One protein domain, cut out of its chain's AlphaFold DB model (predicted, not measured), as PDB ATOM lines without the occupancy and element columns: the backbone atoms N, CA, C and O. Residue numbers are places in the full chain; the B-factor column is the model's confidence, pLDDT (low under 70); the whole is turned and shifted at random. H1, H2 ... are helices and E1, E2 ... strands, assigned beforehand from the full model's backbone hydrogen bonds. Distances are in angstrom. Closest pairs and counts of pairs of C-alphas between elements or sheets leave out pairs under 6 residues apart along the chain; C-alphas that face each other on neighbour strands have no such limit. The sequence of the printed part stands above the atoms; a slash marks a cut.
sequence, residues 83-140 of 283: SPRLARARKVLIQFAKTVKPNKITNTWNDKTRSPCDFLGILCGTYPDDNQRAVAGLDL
ATOM      1  N   SER A  83     105.834  84.035 111.418       83.44
ATOM      2  CA  SER A  83     105.683  85.390 110.877       83.44
ATOM      3  C   SER A  83     106.440  85.543 109.546       83.44
ATOM      4  O   SER A  83     107.504  84.935 109.367       83.44
ATOM      5  N   PRO A  84     105.974  86.394 108.611       85.06
ATOM      6  CA  PRO A  84     106.700  86.666 107.369       85.06
ATOM      7  C   PRO A  84     108.143  87.140 107.608       85.06
ATOM      8  O   PRO A  84     109.039  86.837 106.820       85.06
ATOM      9  N   ARG A  85     108.383  87.855 108.718       79.19
ATOM     10  CA  ARG A  85     109.713  88.302 109.155       79.19
ATOM     11  C   ARG A  85     110.631  87.113 109.461       79.19
ATOM     12  O   ARG A  85     111.728  87.045 108.908       79.19
ATOM     13  N   LEU A  86     110.167  86.146 110.253       82.69
ATOM     14  CA  LEU A  86     110.925  84.927 110.561       82.69
ATOM     15  C   LEU A  86     111.068  84.006 109.346       82.69
ATOM     16  O   LEU A  86     112.124  83.412 109.157       82.69
ATOM     17  N   ALA A  87     110.057  83.930 108.477       85.94
ATOM     18  CA  ALA A  87     110.132  83.148 107.244       85.94
ATOM     19  C   ALA A  87     111.235  83.660 106.302       85.94
ATOM     20  O   ALA A  87     111.985  82.864 105.733       85.94
ATOM     21  N   ARG A  88     111.376  84.988 106.168       85.81
ATOM     22  CA  ARG A  88     112.479  85.604 105.416       85.81
ATOM     23  C   ARG A  88     113.827  85.338 106.080       85.81
ATOM     24  O   ARG A  88     114.742  84.887 105.396       85.81
ATOM     25  N   ALA A  89     113.929  85.549 107.393       80.81
ATOM     26  CA  ALA A  89     115.162  85.293 108.138       80.81
ATOM     27  C   ALA A  89     115.622  83.832 108.001       80.81
ATOM     28  O   ALA A  89     116.782  83.583 107.695       80.81
ATOM     29  N   ARG A  90     114.703  82.864 108.109       88.62
ATOM     30  CA  ARG A  90     114.983  81.436 107.903       88.62
ATOM     31  C   ARG A  90     115.585  81.150 106.535       88.62
ATOM     32  O   ARG A  90     116.598  80.464 106.462       88.62
ATOM     33  N   LYS A  91     114.994  81.684 105.461       85.19
ATOM     34  CA  LYS A  91     115.529  81.500 104.102       85.19
ATOM     35  C   LYS A  91     116.956  82.033 103.984       85.19
ATOM     36  O   LYS A  91     117.813  81.342 103.446       85.19
ATOM     37  N   VAL A  92     117.212  83.227 104.523       85.19
ATOM     38  CA  VAL A  92     118.547  83.843 104.509       85.19
ATOM     39  C   VAL A  92     119.550  83.002 105.297       85.19
ATOM     40  O   VAL A  92     120.626  82.720 104.786       85.19
ATOM     41  N   LEU A  93     119.192  82.556 106.503       82.69
ATOM     42  CA  LEU A  93     120.074  81.779 107.377       82.69
ATOM     43  C   LEU A  93     120.393  80.399 106.794       82.69
ATOM     44  O   LEU A  93     121.557  80.021 106.753       82.69
ATOM     45  N   ILE A  94     119.408  79.672 106.262       86.19
ATOM     46  CA  ILE A  94     119.649  78.380 105.595       86.19
ATOM     47  C   ILE A  94     120.532  78.570 104.360       86.19
ATOM     48  O   ILE A  94     121.454  77.789 104.129       86.19
ATOM     49  N   GLN A  95     120.279  79.615 103.566       81.25
ATOM     50  CA  GLN A  95     121.110  79.898 102.402       81.25
ATOM     51  C   GLN A  95     122.542  80.232 102.819       81.25
ATOM     52  O   GLN A  95     123.484  79.688 102.253       81.25
ATOM     53  N   PHE A  96     122.707  81.053 103.853       77.25
ATOM     54  CA  PHE A  96     124.005  81.363 104.434       77.25
ATOM     55  C   PHE A  96     124.710  80.103 104.956       77.25
ATOM     56  O   PHE A  96     125.886  79.906 104.668       77.25
ATOM     57  N   ALA A  97     124.004  79.198 105.636       80.62
ATOM     58  CA  ALA A  97     124.565  77.939 106.126       80.62
ATOM     59  C   ALA A  97     125.123  77.061 104.995       80.62
ATOM     60  O   ALA A  97     126.198  76.489 105.146       80.62
ATOM     61  N   LYS A  98     124.450  77.017 103.836       80.25
ATOM     62  CA  LYS A  98     124.932  76.314 102.627       80.25
ATOM     63  C   LYS A  98     126.205  76.928 102.052       80.25
ATOM     64  O   LYS A  98     126.931  76.277 101.310       80.25
ATOM     65  N   THR A  99     126.460  78.189 102.376       65.50
ATOM     66  CA  THR A  99     127.593  78.942 101.855       65.50
ATOM     67  C   THR A  99     128.821  78.945 102.763       65.50
ATOM     68  O   THR A  99     129.878  79.423 102.367       65.50
ATOM     69  N   VAL A 100     128.712  78.416 103.978       64.12
ATOM     70  CA  VAL A 100     129.818  78.335 104.937       64.12
ATOM     71  C   VAL A 100     130.161  76.875 105.205       64.12
ATOM     72  O   VAL A 100     129.312  75.992 105.096       64.12
ATOM     73  N   LYS A 101     131.420  76.589 105.560       53.62
ATOM     74  CA  LYS A 101     131.831  75.207 105.835       53.62
ATOM     75  C   LYS A 101     131.019  74.638 107.019       53.62
ATOM     76  O   LYS A 101     130.940  75.310 108.054       53.62
ATOM     77  N   PRO A 102     130.451  73.422 106.895       72.69
ATOM     78  CA  PRO A 102     129.694  72.752 107.953       72.69
ATOM     79  C   PRO A 102     130.426  72.761 109.302       72.69
ATOM     80  O   PRO A 102     131.580  72.341 109.396       72.69
ATOM     81  N   ASN A 103     129.761  73.239 110.353       67.19
ATOM     82  CA  ASN A 103     130.245  73.201 111.730       67.19
ATOM     83  C   ASN A 103     129.089  72.879 112.692       67.19
ATOM     84  O   ASN A 103     127.942  72.721 112.275       67.19
ATOM     85  N   LYS A 104     129.376  72.788 113.997       71.62
ATOM     86  CA  LYS A 104     128.367  72.432 115.010       71.62
ATOM     87  C   LYS A 104     127.121  73.337 114.974       71.62
ATOM     88  O   LYS A 104     126.033  72.853 115.250       71.62
ATOM     89  N   ILE A 105     127.279  74.614 114.632       73.62
ATOM     90  CA  ILE A 105     126.210  75.617 114.561       73.62
ATOM     91  C   ILE A 105     125.484  75.516 113.216       73.62
ATOM     92  O   ILE A 105     124.285  75.252 113.183       73.62
ATOM     93  N   THR A 106     126.203  75.643 112.102       76.62
ATOM     94  CA  THR A 106     125.614  75.730 110.754       76.62
ATOM     95  C   THR A 106     124.950  74.427 110.309       76.62
ATOM     96  O   THR A 106     123.990  74.468 109.547       76.62
ATOM     97  N   ASN A 107     125.348  73.278 110.870       82.75
ATOM     98  CA  ASN A 107     124.659  71.997 110.657       82.75
ATOM     99  C   ASN A 107     123.223  71.980 111.201       82.75
ATOM    100  O   ASN A 107     122.383  71.205 110.737       82.75
ATOM    101  N   THR A 108     122.914  72.833 112.179       82.25
ATOM    102  CA  THR A 108     121.558  72.936 112.739       82.25
ATOM    103  C   THR A 108     120.637  73.818 111.894       82.25
ATOM    104  O   THR A 108     119.421  73.783 112.072       82.25
ATOM    105  N   TRP A 109     121.191  74.580 110.944       88.62
ATOM    106  CA  TRP A 109     120.465  75.553 110.128       88.62
ATOM    107  C   TRP A 109     119.966  74.900 108.844       88.62
ATOM    108  O   TRP A 109     120.509  75.103 107.759       88.62
ATOM    109  N   ASN A 110     118.944  74.061 108.973       85.19
ATOM    110  CA  ASN A 110     118.455  73.236 107.874       85.19
ATOM    111  C   ASN A 110     116.953  73.420 107.616       85.19
ATOM    112  O   ASN A 110     116.217  74.010 108.408       85.19
ATOM    113  N   ASP A 111     116.506  72.885 106.480       87.88
ATOM    114  CA  ASP A 111     115.122  73.000 106.018       87.88
ATOM    115  C   ASP A 111     114.115  72.254 106.915       87.88
ATOM    116  O   ASP A 111     112.924  72.560 106.863       87.88
ATOM    117  N   LYS A 112     114.562  71.333 107.783       86.50
ATOM    118  CA  LYS A 112     113.677  70.582 108.690       86.50
ATOM    119  C   LYS A 112     113.184  71.442 109.851       86.50
ATOM    120  O   LYS A 112     112.062  71.264 110.317       86.50
ATOM    121  N   THR A 113     113.992  72.394 110.303       84.50
ATOM    122  CA  THR A 113     113.625  73.276 111.411       84.50
ATOM    123  C   THR A 113     112.727  74.407 110.910       84.50
ATOM    124  O   THR A 113     113.062  75.135 109.969       84.50
ATOM    125  N   ARG A 114     111.553  74.558 111.532       84.38
ATOM    126  CA  ARG A 114     110.511  75.494 111.087       84.38
ATOM    127  C   ARG A 114     110.808  76.944 111.460       84.38
ATOM    128  O   ARG A 114     110.582  77.828 110.635       84.38
ATOM    129  N   SER A 115     111.283  77.202 112.676       84.62
ATOM    130  CA  SER A 115     111.622  78.550 113.133       84.62
ATOM    131  C   SER A 115     113.134  78.753 113.096       84.62
ATOM    132  O   SER A 115     113.867  77.900 113.592       84.62
ATOM    133  N   PRO A 116     113.635  79.890 112.581       82.12
ATOM    134  CA  PRO A 116     115.056  80.192 112.688       82.12
ATOM    135  C   PRO A 116     115.484  80.422 114.142       82.12
ATOM    136  O   PRO A 116     116.664  80.347 114.428       82.12
ATOM    137  N   CYS A 117     114.550  80.675 115.065       78.75
ATOM    138  CA  CYS A 117     114.848  80.805 116.494       78.75
ATOM    139  C   CYS A 117     115.276  79.489 117.153       78.75
ATOM    140  O   CYS A 117     115.816  79.522 118.251       78.75
ATOM    141  N   ASP A 118     115.013  78.356 116.500       82.06
ATOM    142  CA  ASP A 118     115.387  77.031 116.995       82.06
ATOM    143  C   ASP A 118     116.751  76.590 116.431       82.06
ATOM    144  O   ASP A 118     117.259  75.513 116.742       82.06
ATOM    145  N   PHE A 119     117.353  77.409 115.565       81.50
ATOM    146  CA  PHE A 119     118.712  77.201 115.098       81.50
ATOM    147  C   PHE A 119     119.703  77.438 116.235       81.50
ATOM    148  O   PHE A 119     119.619  78.435 116.956       81.50
ATOM    149  N   LEU A 120     120.697  76.554 116.355       70.00
ATOM    150  CA  LEU A 120     121.773  76.760 117.315       70.00
ATOM    151  C   LEU A 120     122.469  78.078 116.988       70.00
ATOM    152  O   LEU A 120     122.764  78.358 115.827       70.00
ATOM    153  N   GLY A 121     122.708  78.889 118.012       64.44
ATOM    154  CA  GLY A 121     123.335  80.189 117.850       64.44
ATOM    155  C   GLY A 121     122.407  81.292 117.338       64.44
ATOM    156  O   GLY A 121     122.892  82.394 117.172       64.44
ATOM    157  N   ILE A 122     121.107  81.087 117.095       75.50
ATOM    158  CA  ILE A 122     120.192  82.195 116.759       75.50
ATOM    159  C   ILE A 122     119.430  82.653 117.999       75.50
ATOM    160  O   ILE A 122     118.767  81.869 118.669       75.50
ATOM    161  N   LEU A 123     119.492  83.953 118.277       64.81
ATOM    162  CA  LEU A 123     118.738  84.598 119.346       64.81
ATOM    163  C   LEU A 123     117.530  85.311 118.742       64.81
ATOM    164  O   LEU A 123     117.662  86.062 117.775       64.81
ATOM    165  N   CYS A 124     116.353  85.108 119.325       73.44
ATOM    166  CA  CYS A 124     115.127  85.788 118.919       73.44
ATOM    167  C   CYS A 124     114.558  86.634 120.051       73.44
ATOM    168  O   CYS A 124     114.574  86.222 121.206       73.44
ATOM    169  N   GLY A 125     113.989  87.778 119.688       63.69
ATOM    170  CA  GLY A 125     113.324  88.702 120.599       63.69
ATOM    171  C   GLY A 125     111.983  89.158 120.039       63.69
ATOM    172  O   GLY A 125     111.646  88.878 118.885       63.69
ATOM    173  N   THR A 126     111.214  89.851 120.868       74.62
ATOM    174  CA  THR A 126     109.966  90.498 120.460       74.62
ATOM    175  C   THR A 126     110.289  91.897 119.958       74.62
ATOM    176  O   THR A 126     110.979  92.653 120.640       74.62
ATOM    177  N   TYR A 127     109.844  92.226 118.748       56.12
ATOM    178  CA  TYR A 127     110.071  93.542 118.169       56.12
ATOM    179  C   TYR A 127     109.111  94.569 118.809       56.12
ATOM    180  O   TYR A 127     107.916  94.269 118.883       56.12
ATOM    181  N   PRO A 128     109.594  95.741 119.272       53.22
ATOM    182  CA  PRO A 128     108.789  96.660 120.085       53.22
ATOM    183  C   PRO A 128     107.550  97.222 119.377       53.22
ATOM    184  O   PRO A 128     106.534  97.439 120.028       53.22
ATOM    185  N   ASP A 129     107.615  97.427 118.057       67.12
ATOM    186  CA  ASP A 129     106.570  98.168 117.333       67.12
ATOM    187  C   ASP A 129     105.341  97.313 116.981       67.12
ATOM    188  O   ASP A 129     104.237  97.832 116.845       67.12
ATOM    189  N   ASP A 130     105.518  96.001 116.789       75.06
ATOM    190  CA  ASP A 130     104.453  95.110 116.304       75.06
ATOM    191  C   ASP A 130     104.253  93.852 117.157       75.06
ATOM    192  O   ASP A 130     103.465  92.977 116.792       75.06
ATOM    193  N   ASN A 131     104.962  93.743 118.287       70.12
ATOM    194  CA  ASN A 131     104.971  92.578 119.171       70.12
ATOM    195  C   ASN A 131     105.250  91.245 118.447       70.12
ATOM    196  O   ASN A 131     104.974  90.165 118.976       70.12
ATOM    197  N   GLN A 132     105.826  91.282 117.240       70.31
ATOM    198  CA  GLN A 132     106.158  90.072 116.506       70.31
ATOM    199  C   GLN A 132     107.559  89.600 116.859       70.31
ATOM    200  O   GLN A 132     108.521  90.367 116.940       70.31
ATOM    201  N   ARG A 133     107.694  88.281 116.989       68.62
ATOM    202  CA  ARG A 133     108.987  87.644 117.207       68.62
ATOM    203  C   ARG A 133     109.867  87.791 115.962       68.62
ATOM    204  O   ARG A 133     109.416  87.568 114.835       68.62
ATOM    205  N   ALA A 134     111.123  88.156 116.174       70.31
ATOM    206  CA  ALA A 134     112.130  88.385 115.148       70.31
ATOM    207  C   ALA A 134     113.466  87.769 115.574       70.31
ATOM    208  O   ALA A 134     113.722  87.599 116.765       70.31
ATOM    209  N   VAL A 135     114.330  87.464 114.604       69.56
ATOM    210  CA  VAL A 135     115.743  87.197 114.900       69.56
ATOM    211  C   VAL A 135     116.350  88.497 115.417       69.56
ATOM    212  O   VAL A 135     116.293  89.515 114.733       69.56
ATOM    213  N   ALA A 136     116.875  88.451 116.634       63.09
ATOM    214  CA  ALA A 136     117.431  89.584 117.360       63.09
ATOM    215  C   ALA A 136     118.962  89.515 117.472       63.09
ATOM    216  O   ALA A 136     119.597  90.538 117.703       63.09
ATOM    217  N   GLY A 137     119.567  88.338 117.291       57.44
ATOM    218  CA  GLY A 137     121.016  88.190 117.381       57.44
ATOM    219  C   GLY A 137     121.531  86.821 116.954       57.44
ATOM    220  O   GLY A 137     120.760  85.909 116.648       57.44
ATOM    221  N   LEU A 138     122.855  86.699 116.939       66.94
ATOM    222  CA  LEU A 138     123.585  85.492 116.581       66.94
ATOM    223  C   LEU A 138     124.682  85.231 117.632       66.94
ATOM    224  O   LEU A 138     125.577  86.052 117.804       66.94
ATOM    225  N   ASP A 139     124.619  84.093 118.312       57.09
ATOM    226  CA  ASP A 139     125.619  83.578 119.243       57.09
ATOM    227  C   ASP A 139     126.615  82.664 118.503       57.09
ATOM    228  O   ASP A 139     126.356  81.487 118.240       57.09
ATOM    229  N   LEU A 140     127.770  83.238 118.145       66.00
ATOM    230  CA  LEU A 140     128.928  82.544 117.556       66.00
ATOM    231  C   LEU A 140     130.138  82.549 118.503       66.00
ATOM    232  O   LEU A 140     131.280  82.701 118.058       66.00
TER     233      LEU A 140
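What this domain is: This is residues 83 to 140 of the 283 residues of the protein "LRRNT_2 domain-containing protein" of Trifolium subterraneum (UniProt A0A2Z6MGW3). One long helix, H1, runs lengthwise beside a small two-stranded hairpin, E1 and E2, with E2 the strand nearer to the helix. From the end of H1 a long winding stretch without a named element, residues 100 to 121, folds back along one side before it enters the hairpin. The 58 printed residues hold one named helix and two named strands in the order H1, E1, E2; the sheet, E1 - E2, is antiparallel. The class is mixed, helices and strands, though under half of the residues, 27, are in named elements. The whole is compact, with a radius of gyration of the C-alphas of 11.3 A, and elongated, spanning 36 by 20 by 16 A.

How they stand to each other: In H1, residues 84 to 99, every O i to N i+4 pair is within hydrogen-bond range. E1, residues 122 to 126, and E2, residues 133 to 138, form a hairpin, antiparallel at 143 degrees between their directions. N 123 and O 137 are 2.8 A apart and N 134 and O 125 are 2.9 A apart, both within hydrogen-bond range. The closest C-alphas of H1 and E2, those of Leu 86 and Ala 134, are 5.9 A apart.

Where its parts are: H1 begins with C-alpha 84 at (106.700, 86.666, 107.369) and measures 22.9 A. E1 measures 13.7 A. E2 measures 14.8 A and ends with C-alpha 138 at (123.585, 85.492, 116.581).

The domain as a whole: The two C-alphas farthest apart, those of Lys 101 and Asp 129, are 36.0 A apart. The printed part has no cut. The link from H1 to E1 is long, with 22 residues; that from E1 to E2 is short, with 6. The mean pLDDT of the printed part is 75.2, and 17 residues are under 70, among them residues 135 to 140.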